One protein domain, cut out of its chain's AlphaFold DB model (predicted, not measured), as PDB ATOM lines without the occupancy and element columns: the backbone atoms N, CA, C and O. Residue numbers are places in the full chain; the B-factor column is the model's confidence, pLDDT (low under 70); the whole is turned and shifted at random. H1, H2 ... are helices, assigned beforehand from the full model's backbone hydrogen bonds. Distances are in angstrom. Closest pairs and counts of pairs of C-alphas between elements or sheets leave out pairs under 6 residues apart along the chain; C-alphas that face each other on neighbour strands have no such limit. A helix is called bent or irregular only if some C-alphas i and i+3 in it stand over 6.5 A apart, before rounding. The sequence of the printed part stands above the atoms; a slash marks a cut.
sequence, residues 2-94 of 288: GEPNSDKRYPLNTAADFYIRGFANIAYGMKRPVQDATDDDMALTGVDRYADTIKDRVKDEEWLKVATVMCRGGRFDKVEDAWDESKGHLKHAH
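This is residues 2 to 94 of the 288 residues of the protein "Tetrathionate reductase subunit TtrA" of Alcaligenaceae bacterium (UniProt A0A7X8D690). A small, loose helical body has H4 at its core, with H1 crossing it and H2 and H3 packed around it, and an arm holding the short H5 and residues 83 to 94 leads away from it and makes much of the length. Residues 2 to 14 form a long loop before H1. The printed part has 93 residues, with five named helices, H1 to H5 in that order, and no named strand; the class is all helix, although the helices hold 42 of the 93 residues. The whole is loose, with a radius of gyration of the C-alphas of 15.9 A, and it spans 51 by 34 by 21 A.

H1, residues 15 to 27, touches H4, residues 63 to 72, about perpendicular at 87 degrees; their closest C-alphas, those of Ala 24 and Val 66, are 5.4 A apart. H2, residues 39 to 45, touches H4 at a steep tilt of 40 degrees, the same way, with the C-alphas of Thr 45 and Cys 71 closest at 5.6 A. H3, residues 48 to 55, and H4 form a helical hairpin: they touch at a steep tilt of 41 degrees, opposite ways, with the C-alphas of Lys 55 and Trp 63 closest at 5.5 A. H4 is the hub, touching three helices, and the helix packing is mostly crossed. H1 and H3 are close but not clearly touching, with the C-alphas of Ile 20 and Ile 54 closest at 6.4 A. H5, residues 79 to 82, touches no helix. Every O i to N i+4 pair is within hydrogen-bond range in H2 and H4; 8 of 9 are in H1 and 2 of 4 in H3, and H5 is too short for such a pair. Residues 83 to 84 pair with residues 89 to 90, antiparallel.

H1 runs 18.3 A from C-alpha 15 at (21.615, -71.721, -110.800) to C-alpha 27. H2 is 10.1 A long, and H3 is 11.2 A long and irregular, with C-alphas 49 and 52 at 7.7 A. H4 runs 14.3 A from C-alpha 63 at (27.049, -58.439, -119.552) to C-alpha 72. H5 is 5.3 A long and ends at C-alpha 82, (4.532, -49.756, -130.900).

The C-alphas of Asn 13 and Lys 87 are the two farthest apart, at 51.7 A. The printed part has no cut. The link from H1 to H2, with 11 residues, is long, and that from H2 to H3 is tight. The mean pLDDT of the printed part is 93.0, and no printed residue is under 70.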
ATOM      1  N   GLY A   2      25.488 -73.298-124.399       83.31
ATOM      2  CA  GLY A   2      26.768 -73.448-125.093       83.31
ATOM      3  C   GLY A   2      27.007 -72.290-126.057       83.31
ATOM      4  O   GLY A   2      26.220 -71.345-126.072       83.31
ATOM      5  N   GLU A   3      28.062 -72.363-126.857       83.75
ATOM      6  CA  GLU A   3      28.292 -71.362-127.901       83.75
ATOM      7  C   GLU A   3      27.260 -71.510-129.035       83.75
ATOM      8  O   GLU A   3      26.969 -72.638-129.448       83.75
ATOM      9  N   PRO A   4      26.690 -70.403-129.554       78.00
ATOM     10  CA  PRO A   4      25.783 -70.462-130.695       78.00
ATOM     11  C   PRO A   4      26.452 -71.102-131.918       78.00
ATOM     12  O   PRO A   4      27.582 -70.756-132.251       78.00
ATOM     13  N   ASN A   5      25.737 -72.000-132.607       82.88
ATOM     14  CA  ASN A   5      26.207 -72.695-133.817       82.88
ATOM     15  C   ASN A   5      27.530 -73.471-133.637       82.88
ATOM     16  O   ASN A   5      28.313 -73.593-134.574       82.88
ATOM     17  N   SER A   6      27.777 -73.988-132.433       90.00
ATOM     18  CA  SER A   6      28.977 -74.745-132.062       90.00
ATOM     19  C   SER A   6      28.588 -75.978-131.240       90.00
ATOM     20  O   SER A   6      27.524 -76.007-130.614       90.00
ATOM     21  N   ASP A   7      29.447 -76.998-131.203       93.94
ATOM     22  CA  ASP A   7      29.288 -78.170-130.326       93.94
ATOM     23  C   ASP A   7      29.749 -77.908-128.891       93.94
ATOM     24  O   ASP A   7      29.466 -78.691-127.982       93.94
ATOM     25  N   LYS A   8      30.395 -76.765-128.642       92.00
ATOM     26  CA  LYS A   8      30.835 -76.382-127.304       92.00
ATOM     27  C   LYS A   8      29.632 -76.196-126.382       92.00
ATOM     28  O   LYS A   8      28.689 -75.453-126.671       92.00
ATOM     29  N   ARG A   9      29.653 -76.895-125.249       91.69
ATOM     30  CA  ARG A   9      28.646 -76.810-124.186       91.69
ATOM     31  C   ARG A   9      29.300 -76.272-122.929       91.69
ATOM     32  O   ARG A   9      30.444 -76.601-122.631       91.69
ATOM     33  N   TYR A  10      28.559 -75.454-122.198       90.00
ATOM     34  CA  TYR A  10      29.017 -74.948-120.916       90.00
ATOM     35  C   TYR A  10      28.410 -75.767-119.772       90.00
ATOM     36  O   TYR A  10      27.233 -76.131-119.863       90.00
ATOM     37  N   PRO A  11      29.167 -76.038-118.693       91.06
ATOM     38  CA  PRO A  11      28.630 -76.724-117.524       91.06
ATOM     39  C   PRO A  11      27.548 -75.878-116.837       91.06
ATOM     40  O   PRO A  11      27.551 -74.644-116.929       91.06
ATOM     41  N   LEU A  12      26.624 -76.564-116.159       92.62
ATOM     42  CA  LEU A  12      25.508 -75.990-115.401       92.62
ATOM     43  C   LEU A  12      25.598 -76.461-113.949       92.62
ATOM     44  O   LEU A  12      24.809 -77.286-113.499       92.62
ATOM     45  N   ASN A  13      26.616 -75.974-113.245       92.81
ATOM     46  CA  ASN A  13      26.918 -76.415-111.884       92.81
ATOM     47  C   ASN A  13      26.131 -75.611-110.842       92.81
ATOM     48  O   ASN A  13      25.910 -76.076-109.728       92.81
ATOM     49  N   THR A  14      25.715 -74.396-111.198       92.19
ATOM     50  CA  THR A  14      24.979 -73.474-110.335       92.19
ATOM     51  C   THR A  14      23.735 -72.933-111.035       92.19
ATOM     52  O   THR A  14      23.637 -72.924-112.263       92.19
ATOM     53  N   ALA A  15      22.787 -72.406-110.256       90.12
ATOM     54  CA  ALA A  15      21.615 -71.721-110.800       90.12
ATOM     55  C   ALA A  15      22.005 -70.534-111.705       90.12
ATOM     56  O   ALA A  15      21.395 -70.327-112.753       90.12
ATOM     57  N   ALA A  16      23.054 -69.788-111.336       93.50
ATOM     58  CA  ALA A  16      23.554 -68.664-112.126       93.50
ATOM     59  C   ALA A  16      24.008 -69.100-113.530       93.50
ATOM     60  O   ALA A  16      23.703 -68.409-114.501       93.50
ATOM     61  N   ASP A  17      24.640 -70.274-113.665       93.75
ATOM     62  CA  ASP A  17      25.082 -70.809-114.964       93.75
ATOM     63  C   ASP A  17      23.920 -71.043-115.937       93.75
ATOM     64  O   ASP A  17      24.098 -70.950-117.154       93.75
ATOM     65  N   PHE A  18      22.733 -71.348-115.406       93.75
ATOM     66  CA  PHE A  18      21.515 -71.516-116.189       93.75
ATOM     67  C   PHE A  18      20.827 -70.172-116.452       93.75
ATOM     68  O   PHE A  18      20.609 -69.805-117.608       93.75
ATOM     69  N   TYR A  19      20.510 -69.418-115.396       94.19
ATOM     70  CA  TYR A  19      19.677 -68.219-115.508       94.19
ATOM     71  C   TYR A  19      20.378 -67.066-116.231       94.19
ATOM     72  O   TYR A  19      19.774 -66.468-117.117       94.19
ATOM     73  N   ILE A  20      21.648 -66.777-115.926       96.00
ATOM     74  CA  ILE A  20      22.376 -65.642-116.528       96.00
ATOM     75  C   ILE A  20      22.572 -65.854-118.033       96.00
ATOM     76  O   ILE A  20      22.356 -64.947-118.834       96.00
ATOM     77  N   ARG A  21      22.875 -67.086-118.451       93.50
ATOM     78  CA  ARG A  21      22.967 -67.430-119.879       93.50
ATOM     79  C   ARG A  21      21.595 -67.445-120.561       93.50
ATOM     80  O   ARG A  21      21.490 -67.113-121.739       93.50
ATOM     81  N   GLY A  22      20.533 -67.780-119.828       93.50
ATOM     82  CA  GLY A  22      19.155 -67.586-120.280       93.50
ATOM     83  C   GLY A  22      18.833 -66.111-120.545       93.50
ATOM     84  O   GLY A  22      18.285 -65.788-121.598       93.50
ATOM     85  N   PHE A  23      19.241 -65.210-119.647       95.81
ATOM     86  CA  PHE A  23      19.112 -63.767-119.853       95.81
ATOM     87  C   PHE A  23      19.891 -63.279-121.075       95.81
ATOM     88  O   PHE A  23      19.362 -62.454-121.814       95.81
ATOM     89  N   ALA A  24      21.083 -63.822-121.349       94.62
ATOM     90  CA  ALA A  24      21.831 -63.489-122.563       94.62
ATOM     91  C   ALA A  24      21.031 -63.829-123.835       94.62
ATOM     92  O   ALA A  24      20.914 -63.001-124.735       94.62
ATOM     93  N   ASN A  25      20.366 -64.988-123.882       92.94
ATOM     94  CA  ASN A  25      19.492 -65.331-125.011       92.94
ATOM     95  C   ASN A  25      18.328 -64.339-125.173       92.94
ATOM     96  O   ASN A  25      18.000 -63.951-126.294       92.94
ATOM     97  N   ILE A  26      17.706 -63.922-124.065       94.94
ATOM     98  CA  ILE A  26      16.611 -62.939-124.082       94.94
ATOM     99  C   ILE A  26      17.123 -61.578-124.564       94.94
ATOM    100  O   ILE A  26      16.473 -60.936-125.390       94.94
ATOM    101  N   ALA A  27      18.298 -61.162-124.091       95.38
ATOM    102  CA  ALA A  27      18.922 -59.892-124.435       95.38
ATOM    103  C   ALA A  27      19.181 -59.753-125.942       95.38
ATOM    104  O   ALA A  27      19.065 -58.650-126.466       95.38
ATOM    105  N   TYR A  28      19.454 -60.860-126.644       92.75
ATOM    106  CA  TYR A  28      19.668 -60.920-128.099       92.75
ATOM    107  C   TYR A  28      18.449 -61.436-128.887       92.75
ATOM    108  O   TYR A  28      18.544 -61.726-130.087       92.75
ATOM    109  N   GLY A  29      17.290 -61.545-128.231       89.88
ATOM    110  CA  GLY A  29      16.053 -62.032-128.833       89.88
ATOM    111  C   GLY A  29      15.684 -61.291-130.123       89.88
ATOM    112  O   GLY A  29      15.940 -60.098-130.283       89.88
ATOM    113  N   MET A  30      15.082 -62.016-131.070       85.25
ATOM    114  CA  MET A  30      14.664 -61.485-132.380       85.25
ATOM    115  C   MET A  30      15.800 -60.854-133.207       85.25
ATOM    116  O   MET A  30      15.545 -60.008-134.059       85.25
ATOM    117  N   LYS A  31      17.060 -61.261-132.973       86.19
ATOM    118  CA  LYS A  31      18.258 -60.707-133.636       86.19
ATOM    119  C   LYS A  31      18.421 -59.189-133.446       86.19
ATOM    120  O   LYS A  31      19.137 -58.548-134.210       86.19
ATOM    121  N   ARG A  32      17.768 -58.618-132.431       89.56
ATOM    122  CA  ARG A  32      17.821 -57.195-132.089       89.56
ATOM    123  C   ARG A  32      18.234 -57.073-130.622       89.56
ATOM    124  O   ARG A  32      17.355 -57.165-129.759       89.56
ATOM    125  N   PRO A  33      19.539 -56.906-130.341       93.25
ATOM    126  CA  PRO A  33      20.016 -56.804-128.972       93.25
ATOM    127  C   PRO A  33      19.394 -55.602-128.261       93.25
ATOM    128  O   PRO A  33      19.169 -54.552-128.872       93.25
ATOM    129  N   VAL A  34      19.118 -55.764-126.968       94.81
ATOM    130  CA  VAL A  34      18.760 -54.641-126.093       94.81
ATOM    131  C   VAL A  34      19.952 -53.699-125.917       94.81
ATOM    132  O   VAL A  34      21.103 -54.076-126.143       94.81
ATOM    133  N   GLN A  35      19.668 -52.463-125.516       94.31
ATOM    134  CA  GLN A  35      20.692 -51.504-125.114       94.31
ATOM    135  C   GLN A  35      21.424 -51.955-123.843       94.31
ATOM    136  O   GLN A  35      20.920 -52.789-123.087       94.31
ATOM    137  N   ASP A  36      22.588 -51.366-123.607       97.12
ATOM    138  CA  ASP A  36      23.369 -51.567-122.390       97.12
ATOM    139  C   ASP A  36      22.713 -50.878-121.186       97.12
ATOM    140  O   ASP A  36      22.060 -49.841-121.335       97.12
ATOM    141  N   ALA A  37      22.860 -51.482-120.006       97.38
ATOM    142  CA  ALA A  37      22.353 -50.911-118.767       97.38
ATOM    143  C   ALA A  37      23.171 -49.675-118.395       97.38
ATOM    144  O   ALA A  37      24.383 -49.638-118.606       97.38
ATOM    145  N   THR A  38      22.517 -48.675-117.815       97.44
ATOM    146  CA  THR A  38      23.215 -47.551-117.187       97.44
ATOM    147  C   THR A  38      23.603 -47.911-115.755       97.44
ATOM    148  O   THR A  38      22.995 -48.792-115.138       97.44
ATOM    149  N   ASP A  39      24.593 -47.209-115.202       97.25
ATOM    150  CA  ASP A  39      24.959 -47.361-113.790       97.25
ATOM    151  C   ASP A  39      23.772 -47.034-112.867       97.25
ATOM    152  O   ASP A  39      23.528 -47.755-111.901       97.25
ATOM    153  N   ASP A  40      22.969 -46.024-113.222       97.50
ATOM    154  CA  ASP A  40      21.748 -45.656-112.495       97.50
ATOM    155  C   ASP A  40      20.693 -46.774-112.519       97.50
ATOM    156  O   ASP A  40      20.135 -47.102-111.470       97.50
ATOM    157  N   ASP A  41      20.438 -47.400-113.679       96.00
ATOM    158  CA  ASP A  41      19.501 -48.530-113.796       96.00
ATOM    159  C   ASP A  41      19.944 -49.681-112.875       96.00
ATOM    160  O   ASP A  41      19.130 -50.261-112.145       96.00
ATOM    161  N   MET A  42      21.243 -49.995-112.874       97.75
ATOM    162  CA  MET A  42      21.809 -51.066-112.052       97.75
ATOM    163  C   MET A  42      21.772 -50.742-110.558       97.75
ATOM    164  O   MET A  42      21.433 -51.629-109.772       97.75
ATOM    165  N   ALA A  43      22.064 -49.503-110.164       97.12
ATOM    166  CA  ALA A  43      22.023 -49.066-108.772       97.12
ATOM    167  C   ALA A  43      20.585 -49.029-108.227       97.12
ATOM    168  O   ALA A  43      20.311 -49.559-107.148       97.12
ATOM    169  N   LEU A  44      19.635 -48.470-108.988       96.19
ATOM    170  CA  LEU A  44      18.224 -48.356-108.591       96.19
ATOM    171  C   LEU A  44      17.546 -49.718-108.418       96.19
ATOM    172  O   LEU A  44      16.731 -49.908-107.515       96.19
ATOM    173  N   THR A  45      17.875 -50.675-109.283       95.44
ATOM    174  CA  THR A  45      17.300 -52.030-109.248       95.44
ATOM    175  C   THR A  45      18.117 -52.992-108.379       95.44
ATOM    176  O   THR A  45      17.658 -54.089-108.038       95.44
ATOM    177  N   GLY A  46      19.322 -52.576-107.978       95.75
ATOM    178  CA  GLY A  46      20.281 -53.374-107.225       95.75
ATOM    179  C   GLY A  46      20.832 -54.559-108.019       95.75
ATOM    180  O   GLY A  46      21.069 -55.619-107.441       95.75
ATOM    181  N   VAL A  47      20.945 -54.433-109.343       96.94
ATOM    182  CA  VAL A  47      21.593 -55.427-110.218       96.94
ATOM    183  C   VAL A  47      23.117 -55.307-110.161       96.94
ATOM    184  O   VAL A  47      23.812 -56.298-110.383       96.94
ATOM    185  N   ASP A  48      23.629 -54.138-109.782       96.50
ATOM    186  CA  ASP A  48      25.045 -53.859-109.522       96.50
ATOM    187  C   ASP A  48      25.730 -54.924-108.639       96.50
ATOM    188  O   ASP A  48      26.813 -55.403-108.972       96.50
ATOM    189  N   ARG A  49      25.057 -55.411-107.587       96.75
ATOM    190  CA  ARG A  49      25.560 -56.477-106.693       96.75
ATOM    191  C   ARG A  49      25.803 -57.823-107.382       96.75
ATOM    192  O   ARG A  49      26.431 -58.701-106.796       96.75
ATOM    193  N   TYR A  50      25.272 -58.014-108.589       95.75
ATOM    194  CA  TYR A  50      25.464 -59.214-109.400       95.75
ATOM    195  C   TYR A  50      26.428 -58.993-110.569       95.75
ATOM    196  O   TYR A  50      26.627 -59.929-111.341       95.75
ATOM    197  N   ALA A  51      27.040 -57.812-110.718       96.12
ATOM    198  CA  ALA A  51      27.868 -57.475-111.876       96.12
ATOM    199  C   ALA A  51      28.974 -58.511-112.137       96.12
ATOM    200  O   ALA A  51      29.059 -59.043-113.243       96.12
ATOM    201  N   ASP A  52      29.754 -58.866-111.114       97.00
ATOM    202  CA  ASP A  52      30.819 -59.872-111.240       97.00
ATOM    203  C   ASP A  52      30.242 -61.252-111.573       97.00
ATOM    204  O   ASP A  52      30.715 -61.941-112.473       97.00
ATOM    205  N   THR A  53      29.123 -61.615-110.930       96.69
ATOM    206  CA  THR A  53      28.440 -62.882-111.223       96.69
ATOM    207  C   THR A  53      28.012 -62.954-112.686       96.69
ATOM    208  O   THR A  53      28.133 -64.016-113.289       96.69
ATOM    209  N   ILE A  54      27.525 -61.853-113.266       96.94
ATOM    210  CA  ILE A  54      27.128 -61.791-114.674       96.94
ATOM    211  C   ILE A  54      28.362 -61.910-115.569       96.94
ATOM    212  O   ILE A  54      28.394 -62.815-116.404       96.94
ATOM    213  N   LYS A  55      29.370 -61.051-115.366       96.69
ATOM    214  CA  LYS A  55      30.603 -60.988-116.172       96.69
ATOM    215  C   LYS A  55      31.308 -62.341-116.268       96.69
ATOM    216  O   LYS A  55      31.723 -62.737-117.344       96.69
ATOM    217  N   ASP A  56      31.337 -63.107-115.184       95.19
ATOM    218  CA  ASP A  56      31.939 -64.444-115.155       95.19
ATOM    219  C   ASP A  56      31.256 -65.490-116.068       95.19
ATOM    220  O   ASP A  56      31.831 -66.548-116.335       95.19
ATOM    221  N   ARG A  57      29.993 -65.287-116.485       94.25
ATOM    222  CA  ARG A  57      29.198 -66.302-117.220       94.25
ATOM    223  C   ARG A  57      28.903 -65.953-118.672       94.25
ATOM    224  O   ARG A  57      28.409 -66.834-119.388       94.25
ATOM    225  N   VAL A  58      29.153 -64.716-119.080       93.62
ATOM    226  CA  VAL A  58      28.827 -64.187-120.411       93.62
ATOM    227  C   VAL A  58      30.033 -63.453-120.976       93.62
ATOM    228  O   VAL A  58      31.010 -63.234-120.269       93.62
ATOM    229  N   LYS A  59      30.007 -63.113-122.261       92.88
ATOM    230  CA  LYS A  59      31.113 -62.373-122.874       92.88
ATOM    231  C   LYS A  59      31.114 -60.908-122.435       92.88
ATOM    232  O   LYS A  59      30.078 -60.370-122.030       92.88
ATOM    233  N   ASP A  60      32.254 -60.244-122.594       94.75
ATOM    234  CA  ASP A  60      32.423 -58.834-122.231       94.75
ATOM    235  C   ASP A  60      31.411 -57.917-122.940       94.75
ATOM    236  O   ASP A  60      30.938 -56.946-122.354       94.75
ATOM    237  N   GLU A  61      30.997 -58.235-124.170       94.94
ATOM    238  CA  GLU A  61      29.988 -57.455-124.897       94.94
ATOM    239  C   GLU A  61      28.528 -57.709-124.455       94.94
ATOM    240  O   GLU A  61      27.618 -56.962-124.843       94.94
ATOM    241  N   GLU A  62      28.287 -58.767-123.670       95.44
ATOM    242  CA  GLU A  62      26.954 -59.268-123.309       95.44
ATOM    243  C   GLU A  62      26.494 -58.797-121.920       95.44
ATOM    244  O   GLU A  62      25.289 -58.637-121.701       95.44
ATOM    245  N   TRP A  63      27.413 -58.578-120.971       97.19
ATOM    246  CA  TRP A  63      27.049 -58.439-119.552       97.19
ATOM    247  C   TRP A  63      26.144 -57.235-119.261       97.19
ATOM    248  O   TRP A  63      25.189 -57.374-118.497       97.19
ATOM    249  N   LEU A  64      26.361 -56.089-119.918       98.00
ATOM    250  CA  LEU A  64      25.496 -54.912-119.760       98.00
ATOM    251  C   LEU A  64      24.098 -55.125-120.348       98.00
ATOM    252  O   LEU A  64      23.125 -54.593-119.825       98.00
ATOM    253  N   LYS A  65      23.961 -55.941-121.395       97.50
ATOM    254  CA  LYS A  65      22.658 -56.264-122.002       97.50
ATOM    255  C   LYS A  65      21.886 -57.249-121.140       97.50
ATOM    256  O   LYS A  65      20.674 -57.124-120.982       97.50
ATOM    257  N   VAL A  66      22.594 -58.205-120.541       97.62
ATOM    258  CA  VAL A  66      22.035 -59.077-119.503       97.62
ATOM    259  C   VAL A  66      21.569 -58.246-118.312       97.62
ATOM    260  O   VAL A  66      20.430 -58.415-117.870       97.62
ATOM    261  N   ALA A  67      22.396 -57.303-117.852       97.88
ATOM    262  CA  ALA A  67      22.028 -56.378-116.791       97.88
ATOM    263  C   ALA A  67      20.772 -55.572-117.161       97.88
ATOM    264  O   ALA A  67      19.873 -55.488-116.332       97.88
ATOM    265  N   THR A  68      20.624 -55.091-118.402       97.50
ATOM    266  CA  THR A  68      19.406 -54.389-118.858       97.50
ATOM    267  C   THR A  68      18.151 -55.232-118.682       97.50
ATOM    268  O   THR A  68      17.151 -54.753-118.143       97.50
ATOM    269  N   VAL A  69      18.187 -56.495-119.125       97.19
ATOM    270  CA  VAL A  69      17.035 -57.400-118.995       97.19
ATOM    271  C   VAL A  69      16.723 -57.661-117.521       97.19
ATOM    272  O   VAL A  69      15.553 -57.666-117.143       97.19
ATOM    273  N   MET A  70      17.746 -57.831-116.677       96.88
ATOM    274  CA  MET A  70      17.571 -58.020-115.235       96.88
ATOM    275  C   MET A  70      17.011 -56.769-114.541       96.88
ATOM    276  O   MET A  70      16.082 -56.902-113.749       96.88
ATOM    277  N   CYS A  71      17.505 -55.572-114.874       96.88
ATOM    278  CA  CYS A  71      17.038 -54.299-114.311       96.88
ATOM    279  C   CYS A  71      15.555 -54.071-114.624       96.88
ATOM    280  O   CYS A  71      14.778 -53.658-113.770       96.88
ATOM    281  N   ARG A  72      15.142 -54.373-115.860       94.31
ATOM    282  CA  ARG A  72      13.776 -54.114-116.340       94.31
ATOM    283  C   ARG A  72      12.810 -55.272-116.103       94.31
ATOM    284  O   ARG A  72      11.617 -55.131-116.355       94.31
ATOM    285  N   GLY A  73      13.308 -56.427-115.661       92.50
ATOM    286  CA  GLY A  73      12.520 -57.654-115.521       92.50
ATOM    287  C   GLY A  73      12.089 -58.278-116.854       92.50
ATOM    288  O   GLY A  73      11.172 -59.097-116.876       92.50
ATOM    289  N   GLY A  74      12.717 -57.901-117.971       92.88
ATOM    290  CA  GLY A  74      12.355 -58.388-119.297       92.88
ATOM    291  C   GLY A  74      12.944 -57.574-120.447       92.88
ATOM    292  O   GLY A  74      13.641 -56.577-120.257       92.88
ATOM    293  N   ARG A  75      12.653 -58.026-121.669       91.81
ATOM    294  CA  ARG A  75      12.941 -57.306-122.912       91.81
ATOM    295  C   ARG A  75      11.690 -56.537-123.333       91.81
ATOM    296  O   ARG A  75      10.624 -57.132-123.448       91.81
ATOM    297  N   PHE A  76      11.852 -55.256-123.642       89.38
ATOM    298  CA  PHE A  76      10.782 -54.379-124.117       89.38
ATOM    299  C   PHE A  76      11.163 -53.804-125.481       89.38
ATOM    300  O   PHE A  76      12.338 -53.514-125.719       89.38
ATOM    301  N   ASP A  77      10.187 -53.669-126.376       85.12
ATOM    302  CA  ASP A  77      10.381 -52.942-127.630       85.12
ATOM    303  C   ASP A  77      10.430 -51.430-127.376       85.12
ATOM    304  O   ASP A  77      10.074 -50.952-126.293       85.12
ATOM    305  N   LYS A  78      10.920 -50.665-128.357       86.38
ATOM    306  CA  LYS A  78      10.929 -49.205-128.242       86.38
ATOM    307  C   LYS A  78       9.519 -48.666-128.450       86.38
ATOM    308  O   LYS A  78       8.704 -49.287-129.132       86.38
ATOM    309  N   VAL A  79       9.244 -47.482-127.913       88.06
ATOM    310  CA  VAL A  79       7.941 -46.823-128.092       88.06
ATOM    311  C   VAL A  79       7.649 -46.631-129.578       88.06
ATOM    312  O   VAL A  79       6.559 -46.966-130.033       88.06
ATOM    313  N   GLU A  80       8.651 -46.224-130.357       90.19
ATOM    314  CA  GLU A  80       8.533 -46.066-131.811       90.19
ATOM    315  C   GLU A  80       8.193 -47.374-132.539       90.19
ATOM    316  O   GLU A  80       7.712 -47.321-133.664       90.19
ATOM    317  N   ASP A  81       8.432 -48.553-131.957       88.31
ATOM    318  CA  ASP A  81       8.022 -49.832-132.554       88.31
ATOM    319  C   ASP A  81       6.523 -50.108-132.334       88.31
ATOM    320  O   ASP A  81       5.898 -50.793-133.142       88.31
ATOM    321  N   ALA A  82       5.930 -49.547-131.275       89.94
ATOM    322  CA  ALA A  82       4.532 -49.756-130.900       89.94
ATOM    323  C   ALA A  82       3.601 -48.608-131.328       89.94
ATOM    324  O   ALA A  82       2.430 -48.856-131.620       89.94
ATOM    325  N   TRP A  83       4.097 -47.370-131.382       93.50
ATOM    326  CA  TRP A  83       3.311 -46.146-131.568       93.50
ATOM    327  C   TRP A  83       3.617 -45.447-132.900       93.50
ATOM    328  O   TRP A  83       4.771 -45.342-133.318       93.50
ATOM    329  N   ASP A  84       2.575 -44.988-133.592       93.12
ATOM    330  CA  ASP A  84       2.656 -44.180-134.810       93.12
ATOM    331  C   ASP A  84       2.364 -42.717-134.448       93.12
ATOM    332  O   ASP A  84       1.205 -42.301-134.405       93.12
ATOM    333  N   GLU A  85       3.416 -41.934-134.186       93.56
ATOM    334  CA  GLU A  85       3.286 -40.511-133.822       93.56
ATOM    335  C   GLU A  85       2.541 -39.695-134.883       93.56
ATOM    336  O   GLU A  85       1.793 -38.779-134.555       93.56
ATOM    337  N   SER A  86       2.689 -40.047-136.166       93.50
ATOM    338  CA  SER A  86       2.031 -39.318-137.256       93.50
ATOM    339  C   SER A  86       0.514 -39.498-137.259       93.50
ATOM    340  O   SER A  86      -0.210 -38.639-137.760       93.50
ATOM    341  N   LYS A  87       0.031 -40.607-136.689       89.81
ATOM    342  CA  LYS A  87      -1.395 -40.942-136.619       89.81
ATOM    343  C   LYS A  87      -1.977 -40.849-135.210       89.81
ATOM    344  O   LYS A  87      -3.189 -40.961-135.058       89.81
ATOM    345  N   GLY A  88      -1.138 -40.668-134.189       92.44
ATOM    346  CA  GLY A  88      -1.556 -40.590-132.790       92.44
ATOM    347  C   GLY A  88      -2.182 -41.883-132.256       92.44
ATOM    348  O   GLY A  88      -3.076 -41.817-131.412       92.44
ATOM    349  N   HIS A  89      -1.771 -43.052-132.759       90.62
ATOM    350  CA  HIS A  89      -2.277 -44.348-132.293       90.62
ATOM    351  C   HIS A  89      -1.246 -45.482-132.431       90.62
ATOM    352  O   HIS A  89      -0.175 -45.315-133.011       90.62
ATOM    353  N   LEU A  90      -1.573 -46.674-131.913       92.06
ATOM    354  CA  LEU A  90      -0.724 -47.868-132.021       92.06
ATOM    355  C   LEU A  90      -0.518 -48.290-133.486       92.06
ATOM    356  O   LEU A  90      -1.474 -48.318-134.264       92.06
ATOM    357  N   LYS A  91       0.703 -48.703-133.846       91.69
ATOM    358  CA  LYS A  91       1.035 -49.257-135.174       91.69
ATOM    359  C   LYS A  91       0.237 -50.522-135.492       91.69
ATOM    360  O   LYS A  91      -0.186 -50.717-136.628       91.69
ATOM    361  N   HIS A  92      -0.007 -51.351-134.480       87.88
ATOM    362  CA  HIS A  92      -0.848 -52.545-134.562       87.88
ATOM    363  C   HIS A  92      -2.236 -52.272-133.974       87.88
ATOM    364  O   HIS A  92      -2.618 -52.838-132.951       87.88
ATOM    365  N   ALA A  93      -2.983 -51.364-134.602       85.56
ATOM    366  CA  ALA A  93      -4.363 -51.097-134.215       85.56
ATOM    367  C   ALA A  93      -5.250 -52.327-134.472       85.56
ATOM    368  O   ALA A  93      -5.094 -53.009-135.486       85.56
ATOM    369  N   HIS A  94      -6.198 -52.597-133.569       84.19
ATOM    370  CA  HIS A  94      -7.237 -53.597-133.803       84.19
ATOM    371  C   HIS A  94      -8.159 -53.091-134.927       84.19
ATOM    372  O   HIS A  94      -8.823 -52.073-134.735       84.19
TER     373      HIS A  94